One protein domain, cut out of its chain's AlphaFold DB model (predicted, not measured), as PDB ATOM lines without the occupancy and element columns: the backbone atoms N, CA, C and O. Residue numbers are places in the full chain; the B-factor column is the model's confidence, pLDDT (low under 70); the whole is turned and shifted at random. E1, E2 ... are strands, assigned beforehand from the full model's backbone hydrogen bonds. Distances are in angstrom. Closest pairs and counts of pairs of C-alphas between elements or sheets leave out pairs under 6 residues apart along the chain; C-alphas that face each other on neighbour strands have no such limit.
ATOM      1  N   PRO A 186      17.009 -24.538 -26.935       91.38
ATOM      2  CA  PRO A 186      16.773 -25.046 -25.594       91.38
ATOM      3  C   PRO A 186      15.865 -24.112 -24.797       91.38
ATOM      4  O   PRO A 186      15.906 -22.884 -24.940       91.38
ATOM      5  N   ILE A 187      15.082 -24.708 -23.906       86.38
ATOM      6  CA  ILE A 187      14.397 -24.008 -22.825       86.38
ATOM      7  C   ILE A 187      15.363 -23.976 -21.644       86.38
ATOM      8  O   ILE A 187      15.769 -25.028 -21.158       86.38
ATOM      9  N   VAL A 188      15.742 -22.776 -21.205       89.88
ATOM     10  CA  VAL A 188      16.671 -22.601 -20.084       89.88
ATOM     11  C   VAL A 188      15.888 -22.432 -18.789       89.88
ATOM     12  O   VAL A 188      15.019 -21.562 -18.705       89.88
ATOM     13  N   THR A 189      16.194 -23.250 -17.786       85.94
ATOM     14  CA  THR A 189      15.558 -23.200 -16.464       85.94
ATOM     15  C   THR A 189      16.598 -23.306 -15.355       85.94
ATOM     16  O   THR A 189      17.607 -23.988 -15.494       85.94
ATOM     17  N   GLU A 190      16.354 -22.646 -14.220       87.62
ATOM     18  CA  GLU A 190      17.282 -22.717 -13.081       87.62
ATOM     19  C   GLU A 190      17.336 -24.125 -12.484       87.62
ATOM     20  O   GLU A 190      18.395 -24.597 -12.097       87.62
ATOM     21  N   LYS A 191      16.190 -24.805 -12.450       84.06
ATOM     22  CA  LYS A 191      16.016 -26.169 -11.946       84.06
ATOM     23  C   LYS A 191      15.426 -27.063 -13.036       84.06
ATOM     24  O   LYS A 191      14.753 -26.535 -13.932       84.06
ATOM     25  N   PRO A 192      15.627 -28.388 -12.970       80.00
ATOM     26  CA  PRO A 192      14.918 -29.324 -13.836       80.00
ATOM     27  C   PRO A 192      13.401 -29.162 -13.673       80.00
ATOM     28  O   PRO A 192      12.891 -28.809 -12.607       80.00
ATOM     29  N   GLN A 193      12.671 -29.389 -14.763       72.62
ATOM     30  CA  GLN A 193      11.217 -29.300 -14.781       72.62
ATOM     31  C   GLN A 193      10.605 -30.570 -15.364       72.62
ATOM     32  O   GLN A 193      11.138 -31.177 -16.293       72.62
ATOM     33  N   HIS A 194       9.416 -30.902 -14.860       71.94
ATOM     34  CA  HIS A 194       8.501 -31.838 -15.505       71.94
ATOM     35  C   HIS A 194       8.261 -31.439 -16.961       71.94
ATOM     36  O   HIS A 194       8.133 -30.249 -17.266       71.94
ATOM     37  N   MET A 195       8.097 -32.423 -17.846       68.38
ATOM     38  CA  MET A 195       7.810 -32.189 -19.263       68.38
ATOM     39  C   MET A 195       6.539 -31.350 -19.467       68.38
ATOM     40  O   MET A 195       6.451 -30.606 -20.436       68.38
ATOM     41  N   GLU A 196       5.563 -31.439 -18.556       61.38
ATOM     42  CA  GLU A 196       4.315 -30.666 -18.587       61.38
ATOM     43  C   GLU A 196       4.476 -29.191 -18.182       61.38
ATOM     44  O   GLU A 196       3.575 -28.394 -18.425       61.38
ATOM     45  N   LEU A 197       5.584 -28.827 -17.527       60.69
ATOM     46  CA  LEU A 197       5.855 -27.460 -17.059       60.69
ATOM     47  C   LEU A 197       6.715 -26.654 -18.026       60.69
ATOM     48  O   LEU A 197       6.753 -25.425 -17.936       60.69
ATOM     49  N   LEU A 198       7.364 -27.339 -18.966       54.09
ATOM     50  CA  LEU A 198       8.026 -26.707 -20.091       54.09
ATOM     51  C   LEU A 198       6.938 -25.989 -20.891       54.09
ATOM     52  O   LEU A 198       6.004 -26.613 -21.384       54.09
ATOM     53  N   ASN A 199       7.002 -24.661 -20.974       47.84
ATOM     54  CA  ASN A 199       5.990 -23.856 -21.659       47.84
ATOM     55  C   ASN A 199       6.142 -23.982 -23.189       47.84
ATOM     56  O   ASN A 199       6.535 -23.037 -23.869       47.84
ATOM     57  N   ILE A 200       5.837 -25.164 -23.730       44.50
ATOM     58  CA  ILE A 200       5.807 -25.499 -25.165       44.50
ATOM     59  C   ILE A 200       4.485 -25.068 -25.839       44.50
ATOM     60  O   ILE A 200       4.095 -25.593 -26.880       44.50
ATOM     61  N   GLY A 201       3.794 -24.081 -25.256       35.62
ATOM     62  CA  GLY A 201       2.423 -23.682 -25.581       35.62
ATOM     63  C   GLY A 201       1.519 -23.731 -24.342       35.62
ATOM     64  O   GLY A 201       1.826 -24.399 -23.360       35.62
ATOM     65  N   SER A 202       0.414 -22.982 -24.363       30.31
ATOM     66  CA  SER A 202      -0.427 -22.669 -23.197       30.31
ATOM     67  C   SER A 202      -0.988 -23.897 -22.454       30.31
ATOM     68  O   SER A 202      -1.947 -24.493 -22.947       30.31
ATOM     69  N   ASN A 203      -0.444 -24.230 -21.266       30.88
ATOM     70  CA  ASN A 203      -1.169 -24.425 -19.984       30.88
ATOM     71  C   ASN A 203      -0.309 -25.043 -18.833       30.88
ATOM     72  O   ASN A 203       0.082 -26.199 -18.904       30.88
ATOM     73  N   TYR A 204      -0.124 -24.246 -17.764       32.84
ATOM     74  CA  TYR A 204      -0.055 -24.469 -16.287       32.84
ATOM     75  C   TYR A 204       0.639 -25.666 -15.546       32.84
ATOM     76  O   TYR A 204       0.172 -26.797 -15.611       32.84
ATOM     77  N   GLY A 205       1.615 -25.297 -14.665       32.97
ATOM     78  CA  GLY A 205       1.911 -25.592 -13.208       32.97
ATOM     79  C   GLY A 205       1.648 -26.975 -12.538       32.97
ATOM     80  O   GLY A 205       0.711 -27.657 -12.920       32.97
ATOM     81  N   GLN A 206       2.329 -27.530 -11.503       29.19
ATOM     82  CA  GLN A 206       3.446 -27.250 -10.556       29.19
ATOM     83  C   GLN A 206       4.023 -28.617 -10.001       29.19
ATOM     84  O   GLN A 206       3.240 -29.559  -9.913       29.19
ATOM     85  N   ASN A 207       5.329 -28.673  -9.628       27.47
ATOM     86  CA  ASN A 207       6.219 -29.560  -8.777       27.47
ATOM     87  C   ASN A 207       6.060 -31.104  -8.512       27.47
ATOM     88  O   ASN A 207       4.948 -31.605  -8.552       27.47
ATOM     89  N   TYR A 208       7.212 -31.786  -8.191       33.69
ATOM     90  CA  TYR A 208       7.553 -33.102  -7.499       33.69
ATOM     91  C   TYR A 208       8.680 -33.977  -8.169       33.69
ATOM     92  O   TYR A 208       9.067 -33.574  -9.255       33.69
ATOM     93  N   ASP A 209       9.205 -35.086  -7.554       31.27
ATOM     94  CA  ASP A 209      10.574 -35.745  -7.712       31.27
ATOM     95  C   ASP A 209      10.729 -37.189  -8.361       31.27
ATOM     96  O   ASP A 209       9.771 -37.969  -8.346       31.27
ATOM     97  N   GLY A 210      11.890 -37.527  -9.010       38.81
ATOM     98  CA  GLY A 210      12.259 -38.699  -9.897       38.81
ATOM     99  C   GLY A 210      12.237 -38.665 -11.485       38.81
ATOM    100  O   GLY A 210      11.315 -38.180 -12.124       38.81
ATOM    101  N   ALA A 211      13.167 -39.312 -12.215       44.88
ATOM    102  CA  ALA A 211      13.003 -39.513 -13.678       44.88
ATOM    103  C   ALA A 211      11.810 -40.450 -13.996       44.88
ATOM    104  O   ALA A 211      11.815 -41.623 -13.630       44.88
ATOM    105  N   SER A 212      10.778 -39.943 -14.669       62.41
ATOM    106  CA  SER A 212       9.538 -40.667 -14.977       62.41
ATOM    107  C   SER A 212       9.362 -40.733 -16.505       62.41
ATOM    108  O   SER A 212       9.121 -39.707 -17.142       62.41
ATOM    109  N   ASP A 213       9.532 -41.873 -17.184       64.06
ATOM    110  CA  ASP A 213       9.613 -43.256 -16.668       64.06
ATOM    111  C   ASP A 213      11.019 -43.880 -16.726       64.06
ATOM    112  O   ASP A 213      11.311 -44.827 -15.992       64.06
ATOM    113  N   ARG A 214      11.876 -43.380 -17.623       80.94
ATOM    114  CA  ARG A 214      13.207 -43.931 -17.901       80.94
ATOM    115  C   ARG A 214      14.161 -42.837 -18.363       80.94
ATOM    116  O   ARG A 214      13.793 -42.059 -19.236       80.94
ATOM    117  N   GLY A 215      15.373 -42.797 -17.821       85.12
ATOM    118  CA  GLY A 215      16.429 -41.859 -18.206       85.12
ATOM    119  C   GLY A 215      17.647 -42.578 -18.779       85.12
ATOM    120  O   GLY A 215      18.117 -43.546 -18.191       85.12
ATOM    121  N   VAL A 216      18.174 -42.106 -19.906       89.00
ATOM    122  CA  VAL A 216      19.506 -42.485 -20.398       89.00
ATOM    123  C   VAL A 216      20.479 -41.382 -19.990       89.00
ATOM    124  O   VAL A 216      20.260 -40.218 -20.327       89.00
ATOM    125  N   ILE A 217      21.518 -41.740 -19.239       89.62
ATOM    126  CA  ILE A 217      22.553 -40.813 -18.777       89.62
ATOM    127  C   ILE A 217      23.681 -40.816 -19.800       89.62
ATOM    128  O   ILE A 217      24.196 -41.886 -20.150       89.62
ATOM    129  N   LEU A 218      24.059 -39.630 -20.273       92.19
ATOM    130  CA  LEU A 218      25.112 -39.450 -21.263       92.19
ATOM    131  C   LEU A 218      26.201 -38.520 -20.726       92.19
ATOM    132  O   LEU A 218      25.892 -37.463 -20.182       92.19
ATOM    133  N   VAL A 219      27.462 -38.878 -20.949       91.06
ATOM    134  CA  VAL A 219      28.609 -37.971 -20.788       91.06
ATOM    135  C   VAL A 219      29.185 -37.712 -22.168       91.06
ATOM    136  O   VAL A 219      29.465 -38.655 -22.911       91.06
ATOM    137  N   ASP A 220      29.313 -36.439 -22.533       90.69
ATOM    138  CA  ASP A 220      29.751 -35.999 -23.860       90.69
ATOM    139  C   ASP A 220      28.963 -36.719 -24.976       90.69
ATOM    140  O   ASP A 220      29.523 -37.269 -25.930       90.69
ATOM    141  N   HIS A 221      27.635 -36.770 -24.796       91.88
ATOM    142  CA  HIS A 221      26.656 -37.434 -25.664       91.88
ATOM    143  C   HIS A 221      26.814 -38.960 -25.814       91.88
ATOM    144  O   HIS A 221      26.155 -39.561 -26.666       91.88
ATOM    145  N   LYS A 222      27.647 -39.626 -25.006       90.88
ATOM    146  CA  LYS A 222      27.812 -41.091 -25.004       90.88
ATOM    147  C   LYS A 222      27.125 -41.715 -23.806       90.88
ATOM    148  O   LYS A 222      27.259 -41.218 -22.695       90.88
ATOM    149  N   GLU A 223      26.443 -42.832 -24.021       92.75
ATOM    150  CA  GLU A 223      25.741 -43.534 -22.950       92.75
ATOM    151  C   GLU A 223      26.698 -44.084 -21.893       92.75
ATOM    152  O   GLU A 223      27.620 -44.848 -22.191       92.75
ATOM    153  N   VAL A 224      26.428 -43.713 -20.641       89.38
ATOM    154  CA  VAL A 224      27.174 -44.152 -19.454       89.38
ATOM    155  C   VAL A 224      26.317 -44.945 -18.474       89.38
ATOM    156  O   VAL A 224      26.870 -45.689 -17.663       89.38
ATOM    157  N   GLY A 225      24.989 -44.834 -18.564       86.75
ATOM    158  CA  GLY A 225      24.066 -45.554 -17.696       86.75
ATOM    159  C   GLY A 225      22.602 -45.333 -18.058       86.75
ATOM    160  O   GLY A 225      22.253 -44.471 -18.867       86.75
ATOM    161  N   VAL A 226      21.737 -46.120 -17.424       86.81
ATOM    162  CA  VAL A 226      20.283 -46.045 -17.568       86.81
ATOM    163  C   VAL A 226      19.656 -46.061 -16.178       86.81
ATOM    164  O   VAL A 226      20.041 -46.859 -15.328       86.81
ATOM    165  N   VAL A 227      18.669 -45.194 -15.976       81.75
ATOM    166  CA  VAL A 227      17.821 -45.128 -14.784       81.75
ATOM    167  C   VAL A 227      16.410 -45.565 -15.169       81.75
ATOM    168  O   VAL A 227      15.802 -44.970 -16.061       81.75
ATOM    169  N   GLU A 228      15.873 -46.590 -14.507       74.38
ATOM    170  CA  GLU A 228      14.516 -47.097 -14.746       74.38
ATOM    171  C   GLU A 228      13.672 -47.069 -13.465       74.38
ATOM    172  O   GLU A 228      14.001 -47.673 -12.444       74.38
ATOM    173  N   GLY A 229      12.521 -46.393 -13.524       62.19
ATOM    174  CA  GLY A 229      11.572 -46.348 -12.413       62.19
ATOM    175  C   GLY A 229      12.084 -45.633 -11.153       62.19
ATOM    176  O   GLY A 229      13.026 -44.849 -11.173       62.19
ATOM    177  N   LYS A 230      11.408 -45.876 -10.021       57.41
ATOM    178  CA  LYS A 230      11.569 -45.082  -8.785       57.41
ATOM    179  C   LYS A 230      12.691 -45.542  -7.837       57.41
ATOM    180  O   LYS A 230      12.675 -45.148  -6.672       57.41
ATOM    181  N   LYS A 231      13.579 -46.445  -8.266       54.91
ATOM    182  CA  LYS A 231      14.550 -47.109  -7.371       54.91
ATOM    183  C   LYS A 231      16.017 -46.775  -7.652       54.91
ATOM    184  O   LYS A 231      16.818 -46.926  -6.737       54.91
ATOM    185  N   ASP A 232      16.339 -46.244  -8.831       57.66
ATOM    186  CA  ASP A 232      17.725 -46.120  -9.304       57.66
ATOM    187  C   ASP A 232      18.144 -44.655  -9.528       57.66
ATOM    188  O   ASP A 232      18.572 -44.278 -10.614       57.66
ATOM    189  N   TYR A 233      17.997 -43.790  -8.518       65.12
ATOM    190  CA  TYR A 233      18.280 -42.350  -8.670       65.12
ATOM    191  C   TYR A 233      19.765 -41.969  -8.607       65.12
ATOM    192  O   TYR A 233      20.120 -40.874  -9.037       65.12
ATOM    193  N   ASN A 234      20.624 -42.854  -8.103       66.75
ATOM    194  CA  ASN A 234      22.052 -42.583  -7.964       66.75
ATOM    195  C   ASN A 234      22.829 -43.341  -9.041       66.75
ATOM    196  O   ASN A 234      22.666 -44.553  -9.188       66.75
ATOM    197  N   GLN A 235      23.677 -42.626  -9.775       71.94
ATOM    198  CA  GLN A 235      24.574 -43.188 -10.778       71.94
ATOM    199  C   GLN A 235      25.997 -42.732 -10.476       71.94
ATOM    200  O   GLN A 235      26.292 -41.539 -10.534       71.94
ATOM    201  N   ASP A 236      26.871 -43.691 -10.178       76.06
ATOM    202  CA  ASP A 236      28.286 -43.423  -9.939       76.06
ATOM    203  C   ASP A 236      29.035 -43.442 -11.275       76.06
ATOM    204  O   ASP A 236      29.254 -44.502 -11.877       76.06
ATOM    205  N   LEU A 237      29.424 -42.258 -11.749       79.94
ATOM    206  CA  LEU A 237      30.235 -42.113 -12.954       79.94
ATOM    207  C   LEU A 237      31.707 -42.424 -12.650       79.94
ATOM    208  O   LEU A 237      32.234 -42.096 -11.591       79.94
ATOM    209  N   LYS A 238      32.380 -43.078 -13.594       79.56
ATOM    210  CA  LYS A 238      33.793 -43.470 -13.508       79.56
ATOM    211  C   LYS A 238      34.645 -42.530 -14.347       79.56
ATOM    212  O   LYS A 238      34.260 -42.220 -15.469       79.56
ATOM    213  N   ASP A 239      35.861 -42.224 -13.896       77.81
ATOM    214  CA  ASP A 239      36.831 -41.391 -14.634       77.81
ATOM    215  C   ASP A 239      37.033 -41.834 -16.094       77.81
ATOM    216  O   ASP A 239      37.182 -41.013 -16.992       77.81
ATOM    217  N   THR A 240      36.957 -43.143 -16.366       81.25
ATOM    218  CA  THR A 240      37.072 -43.713 -17.722       81.25
ATOM    219  C   THR A 240      35.963 -43.285 -18.690       81.25
ATOM    220  O   THR A 240      36.053 -43.583 -19.879       81.25
ATOM    221  N   GLN A 241      34.887 -42.675 -18.194       81.69
ATOM    222  CA  GLN A 241      33.742 -42.216 -18.983       81.69
ATOM    223  C   GLN A 241      33.892 -40.766 -19.457       81.69
ATOM    224  O   GLN A 241      33.150 -40.343 -20.339       81.69
ATOM    225  N   PHE A 242      34.865 -40.031 -18.919       83.62
ATOM    226  CA  PHE A 242      35.144 -38.655 -19.298       83.62
ATOM    227  C   PHE A 242      36.233 -38.612 -20.373       83.62
ATOM    228  O   PHE A 242      37.220 -39.353 -20.327       83.62
ATOM    229  N   ALA A 243      36.055 -37.751 -21.374       82.00
ATOM    230  CA  ALA A 243      37.130 -37.450 -22.310       82.00
ATOM    231  C   ALA A 243      38.309 -36.769 -21.586       82.00
ATOM    232  O   ALA A 243      38.169 -36.254 -20.482       82.00
ATOM    233  N   ASN A 244      39.480 -36.711 -22.222       83.00
ATOM    234  CA  ASN A 244      40.620 -35.980 -21.664       83.00
ATOM    235  C   ASN A 244      40.448 -34.466 -21.912       83.00
ATOM    236  O   ASN A 244      41.135 -33.873 -22.744       83.00
ATOM    237  N   ALA A 245      39.449 -33.875 -21.255       84.00
ATOM    238  CA  ALA A 245      39.041 -32.481 -21.354       84.00
ATOM    239  C   ALA A 245      38.813 -31.899 -19.950       84.00
ATOM    240  O   ALA A 245      38.710 -32.623 -18.967       84.00
ATOM    241  N   THR A 246      38.765 -30.572 -19.845       85.19
ATOM    242  CA  THR A 246      38.535 -29.878 -18.564       85.19
ATOM    243  C   THR A 246      37.063 -29.556 -18.308       85.19
ATOM    244  O   THR A 246      36.718 -29.059 -17.241       85.19
ATOM    245  N   THR A 247      36.200 -29.780 -19.299       88.62
ATOM    246  CA  THR A 247      34.762 -29.497 -19.259       88.62
ATOM    247  C   THR A 247      34.025 -30.603 -19.993       88.62
ATOM    248  O   THR A 247      34.469 -31.004 -21.069       88.62
ATOM    249  N   HIS A 248      32.893 -31.028 -19.441       89.31
ATOM    250  CA  HIS A 248      32.084 -32.121 -19.969       89.31
ATOM    251  C   HIS A 248      30.614 -31.740 -20.014       89.31
ATOM    252  O   HIS A 248      30.154 -30.918 -19.215       89.31
ATOM    253  N   THR A 249      29.884 -32.379 -20.919       91.12
ATOM    254  CA  THR A 249      28.426 -32.277 -20.988       91.12
ATOM    255  C   THR A 249      27.807 -33.495 -20.318       91.12
ATOM    256  O   THR A 249      28.133 -34.625 -20.673       91.12
ATOM    257  N   LEU A 250      26.895 -33.264 -19.373       89.62
ATOM    258  CA  LEU A 250      26.014 -34.294 -18.830       89.62
ATOM    259  C   LEU A 250      24.626 -34.113 -19.446       89.62
ATOM    260  O   LEU A 250      23.962 -33.113 -19.167       89.62
ATOM    261  N   ASP A 251      24.177 -35.082 -20.239       91.75
ATOM    262  CA  ASP A 251      22.795 -35.124 -20.714       91.75
ATOM    263  C   ASP A 251      22.012 -36.197 -19.960       91.75
ATOM    264  O   ASP A 251      22.494 -37.307 -19.721       91.75
ATOM    265  N   ILE A 252      20.756 -35.887 -19.644       89.69
ATOM    266  CA  ILE A 252      19.806 -36.854 -19.099       89.69
ATOM    267  C   ILE A 252      18.620 -36.926 -20.050       89.69
ATOM    268  O   ILE A 252      17.728 -36.075 -20.032       89.69
ATOM    269  N   MET A 253      18.611 -37.943 -20.909       90.00
ATOM    270  CA  MET A 253      17.542 -38.116 -21.880       90.00
ATOM    271  C   MET A 253      16.402 -38.921 -21.264       90.00
ATOM    272  O   MET A 253      16.497 -40.140 -21.117       90.00
ATOM    273  N   VAL A 254      15.322 -38.235 -20.894       86.75
ATOM    274  CA  VAL A 254      14.160 -38.868 -20.260       86.75
ATOM    275  C   VAL A 254      13.115 -39.249 -21.301       86.75
ATOM    276  O   VAL A 254      12.640 -38.411 -22.065       86.75
ATOM    277  N   GLU A 255      12.710 -40.515 -21.298       85.00
ATOM    278  CA  GLU A 255      11.613 -41.021 -22.106       85.00
ATOM    279  C   GLU A 255      10.311 -41.075 -21.293       85.00
ATOM    280  O   GLU A 255      10.204 -41.735 -20.257       85.00
ATOM    281  N   ASN A 256       9.276 -40.423 -21.821       82.44
ATOM    282  CA  ASN A 256       7.897 -40.627 -21.390       82.44
ATOM    283  C   ASN A 256       7.348 -41.887 -22.073       82.44
ATOM    284  O   ASN A 256       7.071 -41.841 -23.275       82.44
ATOM    285  N   CYS A 257       7.159 -42.987 -21.338       79.19
ATOM    286  CA  CYS A 257       6.726 -44.286 -21.876       79.19
ATOM    287  C   CYS A 257       5.200 -44.425 -22.023       79.19
ATOM    288  O   CYS A 257       4.704 -45.483 -22.409       79.19
ATOM    289  N   GLY A 258       4.455 -43.347 -21.782       74.88
ATOM    290  CA  GLY A 258       2.999 -43.327 -21.778       74.88
ATOM    291  C   GLY A 258       2.452 -43.067 -20.379       74.88
ATOM    292  O   GLY A 258       3.041 -43.452 -19.372       74.88
ATOM    293  N   ARG A 259       1.302 -42.390 -20.324       71.81
ATOM    294  CA  ARG A 259       0.617 -42.114 -19.060       71.81
ATOM    295  C   ARG A 259      -0.312 -43.253 -18.665       71.81
ATOM    296  O   ARG A 259      -0.902 -43.917 -19.521       71.81
ATOM    297  N   LEU A 260      -0.493 -43.433 -17.362       70.12
ATOM    298  CA  LEU A 260      -1.486 -44.338 -16.803       70.12
ATOM    299  C   LEU A 260      -2.881 -43.944 -17.298       70.12
ATOM    300  O   LEU A 260      -3.328 -42.809 -17.153       70.12
ATOM    301  N   LYS A 261      -3.595 -44.917 -17.870       61.69
ATOM    302  CA  LYS A 261      -4.949 -44.719 -18.410       61.69
ATOM    303  C   LYS A 261      -5.984 -44.368 -17.329       61.69
ATOM    304  O   LYS A 261      -7.003 -43.755 -17.632       61.69
ATOM    305  N   ILE A 262      -5.757 -44.811 -16.092       55.59
ATOM    306  CA  ILE A 262      -6.644 -44.610 -14.944       55.59
ATOM    307  C   ILE A 262      -5.767 -44.140 -13.785       55.59
ATOM    308  O   ILE A 262      -4.857 -44.857 -13.377       55.59
ATOM    309  N   GLY A 263      -6.030 -42.943 -13.269       59.47
ATOM    310  CA  GLY A 263      -5.248 -42.340 -12.193       59.47
ATOM    311  C   GLY A 263      -5.313 -40.815 -12.216       59.47
ATOM    312  O   GLY A 263      -5.854 -40.210 -13.139       59.47
ATOM    313  N   ASN A 264      -4.771 -40.189 -11.175       62.62
ATOM    314  CA  ASN A 264      -4.655 -38.737 -11.094       62.62
ATOM    315  C   ASN A 264      -3.431 -38.281 -11.903       62.62
ATOM    316  O   ASN A 264      -2.308 -38.630 -11.546       62.62
ATOM    317  N   MET A 265      -3.633 -37.475 -12.953       62.00
ATOM    318  CA  MET A 265      -2.537 -36.961 -13.791       62.00
ATOM    319  C   MET A 265      -1.496 -36.146 -13.010       62.00
ATOM    320  O   MET A 265      -0.350 -36.074 -13.433       62.00
ATOM    321  N   ASN A 266      -1.849 -35.587 -11.847       62.59
ATOM    322  CA  ASN A 266      -0.876 -34.909 -10.987       62.59
ATOM    323  C   ASN A 266       0.157 -35.866 -10.364       62.59
ATOM    324  O   ASN A 266       1.178 -35.399  -9.875       62.59
ATOM    325  N   ILE A 267      -0.104 -37.178 -10.369       66.00
ATOM    326  CA  ILE A 267       0.762 -38.218  -9.791       66.00
ATOM    327  C   ILE A 267       1.637 -38.890 -10.869       66.00
ATOM    328  O   ILE A 267       2.647 -39.505 -10.540       66.00
ATOM    329  N   ASP A 268       1.276 -38.752 -12.148       69.31
ATOM    330  CA  ASP A 268       1.939 -39.395 -13.292       69.31
ATOM    331  C   ASP A 268       2.564 -38.362 -14.248       69.31
ATOM    332  O   ASP A 268       2.485 -38.477 -15.474       69.31
ATOM    333  N   ARG A 269       3.154 -37.310 -13.666       74.12
ATOM    334  CA  ARG A 269       3.992 -36.367 -14.413       74.12
ATOM    335  C   ARG A 269       5.257 -37.070 -14.912       74.12
ATOM    336  O   ARG A 269       5.709 -38.059 -14.319       74.12
ATOM    337  N   LYS A 270       5.771 -36.600 -16.048       75.75
ATOM    338  CA  LYS A 270       6.868 -37.232 -16.793       75.75
ATOM    339  C   LYS A 270       8.046 -36.271 -16.912       75.75
ATOM    340  O   LYS A 270       7.863 -35.057 -16.896       75.75
ATOM    341  N   GLY A 271       9.246 -36.803 -17.111       75.75
ATOM    342  CA  GLY A 271      10.477 -36.010 -17.140       75.75
ATOM    343  C   GLY A 271      11.321 -36.192 -15.892       75.75
ATOM    344  O   GLY A 271      11.186 -37.189 -15.189       75.75
ATOM    345  N   LEU A 272      12.223 -35.242 -15.659       78.06
ATOM    346  CA  LEU A 272      12.942 -35.141 -14.399       78.06
ATOM    347  C   LEU A 272      11.998 -34.532 -13.381       78.06
ATOM    348  O   LEU A 272      11.734 -33.329 -13.377       78.06
ATOM    349  N   ASN A 273      11.470 -35.383 -12.528       70.31
ATOM    350  CA  ASN A 273      10.843 -34.909 -11.333       70.31
ATOM    351  C   ASN A 273      12.037 -34.565 -10.379       70.31
ATOM    352  O   ASN A 273      12.923 -35.391 -10.157       70.31
ATOM    353  N   GLY A 274      12.064 -33.373  -9.780       74.19
ATOM    354  CA  GLY A 274      12.996 -33.025  -8.690       74.19
ATOM    355  C   GLY A 274      14.401 -32.594  -9.072       74.19
ATOM    356  O   GLY A 274      14.771 -32.637 -10.241       74.19
ATOM    357  N   ASP A 275      15.153 -32.137  -8.067       82.12
ATOM    358  CA  ASP A 275      16.522 -31.643  -8.231       82.12
ATOM    359  C   ASP A 275      17.465 -32.769  -8.709       82.12
ATOM    360  O   ASP A 275      17.274 -33.947  -8.404       82.12
ATOM    361  N   VAL A 276      18.489 -32.392  -9.476       82.75
ATOM    362  CA  VAL A 276      19.584 -33.286  -9.878       82.75
ATOM    363  C   VAL A 276      20.830 -32.831  -9.140       82.75
ATOM    364  O   VAL A 276      21.238 -31.679  -9.286       82.75
ATOM    365  N   ASP A 277      21.447 -33.739  -8.396       81.81
ATOM    366  CA  ASP A 277      22.671 -33.462  -7.653       81.81
ATOM    367  C   ASP A 277      23.890 -34.029  -8.391       81.81
ATOM    368  O   ASP A 277      23.895 -35.185  -8.808       81.81
ATOM    369  N   ILE A 278      24.944 -33.222  -8.517       82.31
ATOM    370  CA  ILE A 278      26.270 -33.639  -8.990       82.31
ATOM    371  C   ILE A 278      27.228 -33.476  -7.812       82.31
ATOM    372  O   ILE A 278      27.381 -32.373  -7.287       82.31
ATOM    373  N   ASP A 279      27.836 -34.573  -7.357       80.62
ATOM    374  CA  ASP A 279      28.722 -34.605  -6.184       80.62
ATOM    375  C   ASP A 279      28.117 -33.910  -4.947       80.62
ATOM    376  O   ASP A 279      28.745 -33.069  -4.295       80.62
ATOM    377  N   ALA A 280      26.856 -34.246  -4.647       80.88
ATOM    378  CA  ALA A 280      26.050 -33.678  -3.558       80.88
ATOM    379  C   ALA A 280      25.796 -32.157  -3.653       80.88
ATOM    380  O   ALA A 280      25.447 -31.513  -2.657       80.88
ATOM    381  N   LYS A 281      25.957 -31.567  -4.842       83.62
ATOM    382  CA  LYS A 281      25.566 -30.186  -5.135       83.62
ATOM    383  C   LYS A 281      24.427 -30.171  -6.137       83.62
ATOM    384  O   LYS A 281      24.559 -30.729  -7.222       83.62
ATOM    385  N   VAL A 282      23.362 -29.455  -5.795       85.75
ATOM    386  CA  VAL A 282      22.232 -29.225  -6.698       85.75
ATOM    387  C   VAL A 282      22.739 -28.538  -7.965       85.75
ATOM    388  O   VAL A 282      23.285 -27.431  -7.906       85.75
ATOM    389  N   ALA A 283      22.570 -29.200  -9.104       87.00
ATOM    390  CA  ALA A 283      22.852 -28.631 -10.408       87.00
ATOM    391  C   ALA A 283      21.821 -27.546 -10.741       87.00
ATOM    392  O   ALA A 283      20.650 -27.634 -10.362       87.00
ATOM    393  N   THR A 284      22.251 -26.525 -11.479       90.62
ATOM    394  CA  THR A 284      21.378 -25.448 -11.959       90.62
ATOM    395  C   THR A 284      21.673 -25.094 -13.417       90.62
ATOM    396  O   THR A 284      22.596 -25.645 -14.014       90.62
ATOM    397  N   ASN A 285      20.904 -24.163 -13.997       90.50
ATOM    398  CA  ASN A 285      21.060 -23.686 -15.381       90.50
ATOM    399  C   ASN A 285      20.874 -24.785 -16.447       90.50
ATOM    400  O   ASN A 285      21.677 -24.940 -17.367       90.50
ATOM    401  N   PHE A 286      19.780 -25.533 -16.338       90.25
ATOM    402  CA  PHE A 286      19.427 -26.604 -17.265       90.25
ATOM    403  C   PHE A 286      19.065 -26.070 -18.646       90.25
ATOM    404  O   PHE A 286      18.260 -25.149 -18.777       90.25
ATOM    405  N   GLN A 287      19.594 -26.718 -19.684       91.75
ATOM    406  CA  GLN A 287      19.108 -26.600 -21.055       91.75
ATOM    407  C   GLN A 287      18.219 -27.802 -21.367       91.75
ATOM    408  O   GLN A 287      18.687 -28.936 -21.408       91.75
ATOM    409  N   THR A 288      16.927 -27.561 -21.580       88.62
ATOM    410  CA  THR A 288      15.952 -28.620 -21.853       88.62
ATOM    411  C   THR A 288      15.531 -28.610 -23.317       88.62
ATOM    412  O   THR A 288      15.125 -27.571 -23.844       88.62
ATOM    413  N   PHE A 289      15.571 -29.779 -23.958       88.75
ATOM    414  CA  PHE A 289      15.235 -29.974 -25.370       88.75
ATOM    415  C   PHE A 289      14.003 -30.888 -25.517       88.75
ATOM    416  O   PHE A 289      14.119 -32.106 -25.369       88.75
TER     417      PHE A 289
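Overview. This is residues 186 to 289 of the 398 residues of the protein "Hypothetical protein" of Oppiella nova (UniProt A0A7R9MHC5). Little regular structure: a small three-stranded antiparallel sheet, E4-E3-E5, with long loops running out beyond its ends, the small antiparallel pair E2-E6 by one end of it, and the pair E1-E7 beyond E5. The 104 printed residues include seven named strands, E1 to E7 in order, and no named helix; the class is all strand, with 31 residues in strands. The whole is compact, radius of gyration of the C-alphas 14.5 A, yet elongated, spanning 47 by 27 by 22 A.

Along the chain. E3 is residues 214 to 219, 16.8 A; E4 222 to 228, 17.8 A; E5 250 to 255, 16.2 A. E2 is 210 to 212, E6 271 to 273, E1 187 to 189, from C-alpha 187 at (14.397, -24.008, -22.825), and E7 286 to 288, to C-alpha 288 at (15.952, -28.620, -21.853).

Arrangement. Hairpin E3 and E4 has N 217 and O 225 2.9 A apart; E3 and E5, N 216 and O 253, 2.9 A; E2 and E6, N 212 and O 271, 2.8 A; E1 and E7, N 187 and O 288, 2.9 A. The closest C-alphas of E5 and E6, Val 254 and Gly 271, are 5.6 A apart. E5 and E7 are near each other, with 5 pairs of C-alphas within 10 A.

Size, cuts and confidence. The farthest C-alphas, Asn 244 and Ile 262, are 48.5 A apart. The printed part has no cut; links E1 to E2, E4 to E5, E5 to E6 and E6 to E7 are long. pLDDT is under 70 at residues 195 to 213, 229 to 234 and 261 to 268.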